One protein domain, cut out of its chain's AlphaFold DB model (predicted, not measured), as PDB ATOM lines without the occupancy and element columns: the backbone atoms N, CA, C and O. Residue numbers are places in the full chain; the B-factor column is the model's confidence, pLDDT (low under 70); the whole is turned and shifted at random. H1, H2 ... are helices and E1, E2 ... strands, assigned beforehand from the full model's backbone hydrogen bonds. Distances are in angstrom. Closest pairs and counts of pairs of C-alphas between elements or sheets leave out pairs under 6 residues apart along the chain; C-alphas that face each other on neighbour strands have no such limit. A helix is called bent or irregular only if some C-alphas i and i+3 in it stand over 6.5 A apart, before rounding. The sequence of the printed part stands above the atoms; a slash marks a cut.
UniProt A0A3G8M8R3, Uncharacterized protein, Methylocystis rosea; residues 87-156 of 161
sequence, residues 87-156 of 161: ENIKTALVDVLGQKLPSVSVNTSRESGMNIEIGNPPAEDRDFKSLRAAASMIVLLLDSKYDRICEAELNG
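AT A GLANCE: This is residues 87 to 156 of the 161 residues of an uncharacterized protein of Methylocystis rosea (UniProt A0A3G8M8R3). What shape do the atoms make? A two-stranded hairpin, E1 and E2, and a short helix, H1, pack on opposite sides of the first part of one long helix, H2, whose residues 142 to 155 stick out free beyond them. What is it built of? The printed part has 70 residues, with two named helices and two named strands in the order H1, E1, E2, H2 along the chain; the sheet, in the order E1 - E2, is antiparallel, and the class is mixed, helices and strands. How spread out is it? It is loose, with a radius of gyration of the C-alphas of 14.1 A, and only just flat, spanning 44 by 34 by 19 A.

HOW THE PARTS SIT: How do the strands pair? E1, residues 103 to 109, and E2, residues 113 to 119, form an antiparallel hairpin at 158 degrees; N 105 and O 117 are within hydrogen-bond range at 2.9 A, N 107 and O 115 at 2.8 A. What comes close to them? The closest C-alphas of E1 and H2, residues 128 to 155, are those of Val 104 and Ala 134, 5.7 A apart. E2 and H2 are near each other, with 9 pairs of C-alphas within 10 A. Where is the other helix? H1, residues 87 to 100, touches H2 at residues 131 to 139 alone, closest at the C-alphas of Lys 90 and Ala 135, 5.3 A; they run opposite ways at a steep tilt of 60 degrees. H1 and E2 are apart. Are the helix backbones complete? Every O i to N i+4 pair is within hydrogen-bond range in H2, and 8 of 10 in H1.

IN THESE COORDINATES: Where are the strands? E1 spans 19.2 A from C-alpha 103 at (145.834, 149.702, 131.265), and E2 spans 18.5 A. Where are the helices? H2 spans 40.3 A, ending at C-alpha 155 at (146.878, 118.010, 121.963). H1 spans 19.0 A and is irregular, with C-alphas 96 and 99 9.3 A apart.

THE WHOLE: How large is it? The two C-alphas farthest apart, those of Asp 125 and Gly 156, are 44.6 A apart. Is it continuous? The printed part has no cut, and no link is long. Where is confidence low? In this model pLDDT is under 70 at residues 109 to 113, 121, 123, 150 to 151 and 156.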
ATOM      1  N   GLU A  87     133.897 136.969 138.086       84.88
ATOM      2  CA  GLU A  87     133.569 138.001 139.073       84.88
ATOM      3  C   GLU A  87     134.526 137.966 140.262       84.88
ATOM      4  O   GLU A  87     135.008 139.024 140.684       84.88
ATOM      5  N   ASN A  88     134.850 136.772 140.760       86.69
ATOM      6  CA  ASN A  88     135.762 136.621 141.891       86.69
ATOM      7  C   ASN A  88     137.187 137.051 141.533       86.69
ATOM      8  O   ASN A  88     137.806 137.814 142.276       86.69
ATOM      9  N   ILE A  89     137.693 136.649 140.364       87.62
ATOM     10  CA  ILE A  89     139.044 137.030 139.929       87.62
ATOM     11  C   ILE A  89     139.112 138.525 139.630       87.62
ATOM     12  O   ILE A  89     140.067 139.188 140.025       87.62
ATOM     13  N   LYS A  90     138.089 139.091 138.981       89.62
ATOM     14  CA  LYS A  90     138.019 140.535 138.734       89.62
ATOM     15  C   LYS A  90     138.072 141.330 140.035       89.62
ATOM     16  O   LYS A  90     138.814 142.304 140.112       89.62
ATOM     17  N   THR A  91     137.285 140.925 141.029       90.88
ATOM     18  CA  THR A  91     137.247 141.586 142.339       90.88
ATOM     19  C   THR A  91     138.613 141.496 143.010       90.88
ATOM     20  O   THR A  91     139.186 142.524 143.354       90.88
ATOM     21  N   ALA A  92     139.212 140.303 143.041       91.38
ATOM     22  CA  ALA A  92     140.551 140.102 143.584       91.38
ATOM     23  C   ALA A  92     141.626 140.951 142.877       91.38
ATOM     24  O   ALA A  92     142.499 141.511 143.534       91.38
ATOM     25  N   LEU A  93     141.568 141.091 141.548       90.38
ATOM     26  CA  LEU A  93     142.506 141.929 140.794       90.38
ATOM     27  C   LEU A  93     142.395 143.404 141.182       90.38
ATOM     28  O   LEU A  93     143.420 144.063 141.352       90.38
ATOM     29  N   VAL A  94     141.174 143.924 141.324       91.06
ATOM     30  CA  VAL A  94     140.959 145.317 141.741       91.06
ATOM     31  C   VAL A  94     141.394 145.520 143.191       91.06
ATOM     32  O   VAL A  94     142.077 146.501 143.469       91.06
ATOM     33  N   ASP A  95     141.077 144.588 144.087       92.12
ATOM     34  CA  ASP A  95     141.404 144.694 145.512       92.12
ATOM     35  C   ASP A  95     142.916 144.619 145.772       92.12
ATOM     36  O   ASP A  95     143.448 145.361 146.598       92.12
ATOM     37  N   VAL A  96     143.628 143.748 145.051       90.94
ATOM     38  CA  VAL A  96     145.072 143.529 145.241       90.94
ATOM     39  C   VAL A  96     145.910 144.555 144.484       90.94
ATOM     40  O   VAL A  96     146.887 145.078 145.023       90.94
ATOM     41  N   LEU A  97     145.579 144.826 143.216       89.12
ATOM     42  CA  LEU A  97     146.402 145.686 142.363       89.12
ATOM     43  C   LEU A  97     145.944 147.143 142.403       89.12
ATOM     44  O   LEU A  97     146.782 148.036 142.269       89.12
ATOM     45  N   GLY A  98     144.648 147.402 142.594       88.06
ATOM     46  CA  GLY A  98     144.078 148.746 142.636       88.06
ATOM     47  C   GLY A  98     144.587 149.619 141.492       88.06
ATOM     48  O   GLY A  98     144.546 149.241 140.321       88.06
ATOM     49  N   GLN A  99     145.160 150.770 141.838       88.69
ATOM     50  CA  GLN A  99     145.717 151.720 140.870       88.69
ATOM     51  C   GLN A  99     146.923 151.190 140.077       88.69
ATOM     52  O   GLN A  99     147.251 151.755 139.037       88.69
ATOM     53  N   LYS A 100     147.561 150.091 140.498       87.69
ATOM     54  CA  LYS A 100     148.675 149.456 139.769       87.69
ATOM     55  C   LYS A 100     148.222 148.515 138.654       87.69
ATOM     56  O   LYS A 100     149.065 147.978 137.942       87.69
ATOM     57  N   LEU A 101     146.917 148.286 138.502       87.62
ATOM     58  CA  LEU A 101     146.387 147.401 137.468       87.62
ATOM     59  C   LEU A 101     146.801 147.898 136.066       87.62
ATOM     60  O   LEU A 101     146.617 149.080 135.794       87.62
ATOM     61  N   PRO A 102     147.313 147.065 135.151       86.94
ATOM     62  CA  PRO A 102     147.671 147.525 133.809       86.94
ATOM     63  C   PRO A 102     146.507 148.202 133.075       86.94
ATOM     64  O   PRO A 102     145.331 147.916 133.333       86.94
ATOM     65  N   SER A 103     146.829 149.115 132.164       83.62
ATOM     66  CA  SER A 103     145.834 149.702 131.265       83.62
ATOM     67  C   SER A 103     145.546 148.718 130.133       83.62
ATOM     68  O   SER A 103     146.436 147.990 129.702       83.62
ATOM     69  N   VAL A 104     144.312 148.684 129.635       82.94
ATOM     70  CA  VAL A 104     143.951 147.848 128.483       82.94
ATOM     71  C   VAL A 104     143.383 148.741 127.393       82.94
ATOM     72  O   VAL A 104     142.440 149.494 127.643       82.94
ATOM     73  N   SER A 105     143.956 148.663 126.197       79.06
ATOM     74  CA  SER A 105     143.487 149.373 125.008       79.06
ATOM     75  C   SER A 105     142.978 148.387 123.966       79.06
ATOM     76  O   SER A 105     143.539 147.310 123.767       79.06
ATOM     77  N   VAL A 106     141.896 148.764 123.291       77.81
ATOM     78  CA  VAL A 106     141.333 148.008 122.174       77.81
ATOM     79  C   VAL A 106     141.591 148.802 120.903       77.81
ATOM     80  O   VAL A 106     140.981 149.848 120.691       77.81
ATOM     81  N   ASN A 107     142.481 148.292 120.060       75.31
ATOM     82  CA  ASN A 107     142.794 148.859 118.757       75.31
ATOM     83  C   ASN A 107     141.999 148.111 117.685       75.31
ATOM     84  O   ASN A 107     142.183 146.912 117.478       75.31
ATOM     85  N   THR A 108     141.112 148.809 116.984       71.62
ATOM     86  CA  THR A 108     140.399 148.272 115.821       71.62
ATOM     87  C   THR A 108     141.001 148.849 114.546       71.62
ATOM     88  O   THR A 108     140.839 150.026 114.234       71.62
ATOM     89  N   SER A 109     141.704 148.009 113.789       67.38
ATOM     90  CA  SER A 109     142.230 148.353 112.466       67.38
ATOM     91  C   SER A 109     141.363 147.696 111.388       67.38
ATOM     92  O   SER A 109     140.954 146.540 111.527       67.38
ATOM     93  N   ARG A 110     141.091 148.420 110.291       55.12
ATOM     94  CA  ARG A 110     140.364 147.880 109.124       55.12
ATOM     95  C   ARG A 110     141.096 146.716 108.446       55.12
ATOM     96  O   ARG A 110     140.446 145.922 107.779       55.12
ATOM     97  N   GLU A 111     142.411 146.612 108.620       60.59
ATOM     98  CA  GLU A 111     143.263 145.605 107.971       60.59
ATOM     99  C   GLU A 111     143.601 144.425 108.895       60.59
ATOM    100  O   GLU A 111     143.907 143.336 108.419       60.59
ATOM    101  N   SER A 112     143.540 144.623 110.215       56.91
ATOM    102  CA  SER A 112     144.086 143.684 111.213       56.91
ATOM    103  C   SER A 112     143.029 143.098 112.152       56.91
ATOM    104  O   SER A 112     143.335 142.190 112.922       56.91
ATOM    105  N   GLY A 113     141.792 143.605 112.112       63.88
ATOM    106  CA  GLY A 113     140.746 143.242 113.067       63.88
ATOM    107  C   GLY A 113     140.879 143.964 114.415       63.88
ATOM    108  O   GLY A 113     141.499 145.025 114.519       63.88
ATOM    109  N   MET A 114     140.225 143.409 115.441       71.62
ATOM    110  CA  MET A 114     140.235 143.915 116.820       71.62
ATOM    111  C   MET A 114     141.419 143.314 117.587       71.62
ATOM    112  O   MET A 114     141.438 142.112 117.843       71.62
ATOM    113  N   ASN A 115     142.367 144.156 117.991       72.88
ATOM    114  CA  ASN A 115     143.509 143.797 118.828       72.88
ATOM    115  C   ASN A 115     143.335 144.380 120.232       72.88
ATOM    116  O   ASN A 115     142.995 145.551 120.390       72.88
ATOM    117  N   ILE A 116     143.570 143.557 121.255       75.75
ATOM    118  CA  ILE A 116     143.566 143.981 122.658       75.75
ATOM    119  C   ILE A 116     145.015 144.022 123.132       75.75
ATOM    120  O   ILE A 116     145.714 143.010 123.079       75.75
ATOM    121  N   GLU A 117     145.451 145.181 123.606       79.25
ATOM    122  CA  GLU A 117     146.804 145.419 124.101       79.25
ATOM    123  C   GLU A 117     146.763 145.736 125.595       79.25
ATOM    124  O   GLU A 117     145.948 146.535 126.060       79.25
ATOM    125  N   ILE A 118     147.651 145.095 126.356       80.38
ATOM    126  CA  ILE A 118     147.869 145.406 127.769       80.38
ATOM    127  C   ILE A 118     149.038 146.389 127.835       80.38
ATOM    128  O   ILE A 118     150.180 146.023 127.560       80.38
ATOM    129  N   GLY A 119     148.738 147.638 128.173       75.50
ATOM    130  CA  GLY A 119     149.707 148.719 128.288       75.50
ATOM    131  C   GLY A 119     150.258 148.862 129.708       75.50
ATOM    132  O   GLY A 119     149.504 148.909 130.683       75.50
ATOM    133  N   ASN A 120     151.581 149.003 129.798       73.62
ATOM    134  CA  ASN A 120     152.272 149.602 130.939       73.62
ATOM    135  C   ASN A 120     152.785 150.988 130.514       73.62
ATOM    136  O   ASN A 120     153.311 151.093 129.402       73.62
ATOM    137  N   PRO A 121     152.707 152.027 131.364       59.16
ATOM    138  CA  PRO A 121     152.296 152.029 132.777       59.16
ATOM    139  C   PRO A 121     150.769 152.184 133.008       59.16
ATOM    140  O   PRO A 121     150.030 152.525 132.081       59.16
ATOM    141  N   PRO A 122     150.268 151.926 134.238       70.31
ATOM    142  CA  PRO A 122     148.890 152.254 134.617       70.31
ATOM    143  C   PRO A 122     148.623 153.760 134.469       70.31
ATOM    144  O   PRO A 122     149.495 154.571 134.769       70.31
ATOM    145  N   ALA A 123     147.420 154.136 134.027       66.50
ATOM    146  CA  ALA A 123     147.009 155.541 134.051       66.50
ATOM    147  C   ALA A 123     146.833 156.023 135.504       66.50
ATOM    148  O   ALA A 123     146.289 155.285 136.334       66.50
ATOM    149  N   GLU A 124     147.298 157.240 135.791       70.94
ATOM    150  CA  GLU A 124     147.158 157.884 137.100       70.94
ATOM    151  C   GLU A 124     145.678 158.206 137.388       70.94
ATOM    152  O   GLU A 124     144.912 158.518 136.476       70.94
ATOM    153  N   ASP A 125     145.273 158.067 138.654       81.25
ATOM    154  CA  ASP A 125     143.953 158.436 139.190       81.25
ATOM    155  C   ASP A 125     142.727 157.867 138.451       81.25
ATOM    156  O   ASP A 125     141.743 158.559 138.175       81.25
ATOM    157  N   ARG A 126     142.736 156.559 138.166       83.81
ATOM    158  CA  ARG A 126     141.571 155.891 137.561       83.81
ATOM    159  C   ARG A 126     140.419 155.753 138.550       83.81
ATOM    160  O   ARG A 126     140.603 155.326 139.692       83.81
ATOM    161  N   ASP A 127     139.207 156.017 138.065       89.38
ATOM    162  CA  ASP A 127     137.982 155.735 138.803       89.38
ATOM    163  C   ASP A 127     137.729 154.218 138.931       89.38
ATOM    164  O   ASP A 127     138.239 153.387 138.170       89.38
ATOM    165  N   PHE A 128     136.907 153.833 139.911       88.00
ATOM    166  CA  PHE A 128     136.601 152.422 140.178       88.00
ATOM    167  C   PHE A 128     135.989 151.712 138.960       88.00
ATOM    168  O   PHE A 128     136.239 150.529 138.722       88.00
ATOM    169  N   LYS A 129     135.205 152.436 138.152       89.06
ATOM    170  CA  LYS A 129     134.599 151.902 136.930       89.06
ATOM    171  C   LYS A 129     135.664 151.526 135.896       89.06
ATOM    172  O   LYS A 129     135.576 150.440 135.324       89.06
ATOM    173  N   SER A 130     136.672 152.372 135.690       87.19
ATOM    174  CA  SER A 130     137.781 152.112 134.767       87.19
ATOM    175  C   SER A 130     138.668 150.968 135.254       87.19
ATOM    176  O   SER A 130     139.029 150.101 134.458       87.19
ATOM    177  N   LEU A 131     138.950 150.893 136.560       88.38
ATOM    178  CA  LEU A 131     139.670 149.758 137.155       88.38
ATOM    179  C   LEU A 131     138.918 148.440 136.953       88.38
ATOM    180  O   LEU A 131     139.500 147.451 136.508       88.38
ATOM    181  N   ARG A 132     137.605 148.432 137.205       88.88
ATOM    182  CA  ARG A 132     136.762 147.249 137.000       88.88
ATOM    183  C   ARG A 132     136.702 146.839 135.528       88.88
ATOM    184  O   ARG A 132     136.698 145.646 135.240       88.88
ATOM    185  N   ALA A 133     136.665 147.796 134.601       87.75
ATOM    186  CA  ALA A 133     136.685 147.515 133.167       87.75
ATOM    187  C   ALA A 133     138.017 146.887 132.721       87.75
ATOM    188  O   ALA A 133     138.004 145.861 132.041       87.75
ATOM    189  N   ALA A 134     139.150 147.443 133.160       88.06
ATOM    190  CA  ALA A 134     140.473 146.884 132.881       88.06
ATOM    191  C   ALA A 134     140.628 145.471 133.469       88.06
ATOM    192  O   ALA A 134     141.078 144.561 132.773       88.06
ATOM    193  N   ALA A 135     140.171 145.251 134.706       89.75
ATOM    194  CA  ALA A 135     140.206 143.937 135.346       89.75
ATOM    195  C   ALA A 135     139.355 142.919 134.576       89.75
ATOM    196  O   ALA A 135     139.832 141.824 134.298       89.75
ATOM    197  N   SER A 136     138.141 143.288 134.146       87.69
ATOM    198  CA  SER A 136     137.304 142.424 133.300       87.69
ATOM    199  C   SER A 136     138.023 142.000 132.017       87.69
ATOM    200  O   SER A 136     137.994 140.826 131.659       87.69
ATOM    201  N   MET A 137     138.690 142.932 131.328       86.62
ATOM    202  CA  MET A 137     139.416 142.608 130.097       86.62
ATOM    203  C   MET A 137     140.611 141.685 130.359       86.62
ATOM    204  O   MET A 137     140.821 140.736 129.607       86.62
ATOM    205  N   ILE A 138     141.358 141.914 131.442       87.62
ATOM    206  CA  ILE A 138     142.473 141.045 131.842       87.62
ATOM    207  C   ILE A 138     141.974 139.631 132.150       87.62
ATOM    208  O   ILE A 138     142.572 138.666 131.679       87.62
ATOM    209  N   VAL A 139     140.865 139.486 132.878       88.19
ATOM    210  CA  VAL A 139     140.291 138.167 133.190       88.19
ATOM    211  C   VAL A 139     139.859 137.429 131.928       88.19
ATOM    212  O   VAL A 139     140.154 136.247 131.798       88.19
ATOM    213  N   LEU A 140     139.234 138.113 130.967       83.69
ATOM    214  CA  LEU A 140     138.866 137.500 129.685       83.69
ATOM    215  C   LEU A 140     140.092 137.022 128.894       83.69
ATOM    216  O   LEU A 140     140.062 135.955 128.279       83.69
ATOM    217  N   LEU A 141     141.184 137.790 128.915       83.25
ATOM    218  CA  LEU A 141     142.438 137.379 128.285       83.25
ATOM    219  C   LEU A 141     143.062 136.178 129.003       83.25
ATOM    220  O   LEU A 141     143.558 135.272 128.331       83.25
ATOM    221  N   LEU A 142     143.022 136.150 130.338       82.25
ATOM    222  CA  LEU A 142     143.496 135.022 131.141       82.25
ATOM    223  C   LEU A 142     142.690 133.755 130.856       82.25
ATOM    224  O   LEU A 142     143.296 132.725 130.586       82.25
ATOM    225  N   ASP A 143     141.361 133.843 130.841       79.00
ATOM    226  CA  ASP A 143     140.458 132.727 130.539       79.00
ATOM    227  C   ASP A 143     140.742 132.159 129.140       79.00
ATOM    228  O   ASP A 143     141.003 130.969 128.981       79.00
ATOM    229  N   SER A 144     140.865 133.027 128.128       74.56
ATOM    230  CA  SER A 144     141.205 132.596 126.766       74.56
ATOM    231  C   SER A 144     142.602 131.971 126.653       74.56
ATOM    232  O   SER A 144     142.805 131.036 125.875       74.56
ATOM    233  N   LYS A 145     143.596 132.487 127.387       75.88
ATOM    234  CA  LYS A 145     144.951 131.913 127.403       75.88
ATOM    235  C   LYS A 145     144.979 130.577 128.128       75.88
ATOM    236  O   LYS A 145     145.651 129.666 127.651       75.88
ATOM    237  N   TYR A 146     144.247 130.465 129.227       73.31
ATOM    238  CA  TYR A 146     144.098 129.233 129.981       73.31
ATOM    239  C   TYR A 146     143.444 128.143 129.124       73.31
ATOM    240  O   TYR A 146     144.024 127.069 128.986       73.31
ATOM    241  N   ASP A 147     142.343 128.459 128.430       70.62
ATOM    242  CA  ASP A 147     141.698 127.563 127.458       70.62
ATOM    243  C   ASP A 147     142.711 127.032 126.428       70.62
ATOM    244  O   ASP A 147     142.804 125.826 126.198       70.62
ATOM    245  N   ARG A 148     143.540 127.914 125.851       72.62
ATOM    246  CA  ARG A 148     144.569 127.514 124.873       72.62
ATOM    247  C   ARG A 148     145.654 126.621 125.468       72.62
ATOM    248  O   ARG A 148     146.139 125.740 124.764       72.62
ATOM    249  N   ILE A 149     146.066 126.857 126.714       72.44
ATOM    250  CA  ILE A 149     147.059 126.015 127.396       72.44
ATOM    251  C   ILE A 149     146.467 124.628 127.628       72.44
ATOM    252  O   ILE A 149     147.098 123.648 127.250       72.44
ATOM    253  N   CYS A 150     145.241 124.533 128.143       68.69
ATOM    254  CA  CYS A 150     144.565 123.249 128.328       68.69
ATOM    255  C   CYS A 150     144.373 122.506 126.997       68.69
ATOM    256  O   CYS A 150     144.629 121.304 126.913       68.69
ATOM    257  N   GLU A 151     143.972 123.206 125.932       69.69
ATOM    258  CA  GLU A 151     143.875 122.624 124.591       69.69
ATOM    259  C   GLU A 151     145.238 122.146 124.072       69.69
ATOM    260  O   GLU A 151     145.325 121.058 123.498       69.69
ATOM    261  N   ALA A 152     146.305 122.922 124.269       72.00
ATOM    262  CA  ALA A 152     147.660 122.545 123.869       72.00
ATOM    263  C   ALA A 152     148.171 121.338 124.664       72.00
ATOM    264  O   ALA A 152     148.692 120.400 124.066       72.00
ATOM    265  N   GLU A 153     147.963 121.319 125.981       71.50
ATOM    266  CA  GLU A 153     148.303 120.190 126.841       71.50
ATOM    267  C   GLU A 153     147.593 118.929 126.372       71.50
ATOM    268  O   GLU A 153     148.255 117.908 126.239       71.50
ATOM    269  N   LEU A 154     146.295 118.997 126.054       71.88
ATOM    270  CA  LEU A 154     145.514 117.863 125.546       71.88
ATOM    271  C   LEU A 154     145.907 117.412 124.142       71.88
ATOM    272  O   LEU A 154     145.766 116.234 123.822       71.88
ATOM    273  N   ASN A 155     146.382 118.326 123.302       72.88
ATOM    274  CA  ASN A 155     146.878 118.010 121.963       72.88
ATOM    275  C   ASN A 155     148.346 117.548 121.964       72.88
ATOM    276  O   ASN A 155     148.821 117.043 120.945       72.88
ATOM    277  N   GLY A 156     149.060 117.723 123.081       69.25
ATOM    278  CA  GLY A 156     150.449 117.310 123.236       69.25
ATOM    279  C   GLY A 156     150.625 115.785 123.168       69.25
ATOM    280  O   GLY A 156     149.715 115.043 123.566       69.25
TER     281      GLY A 156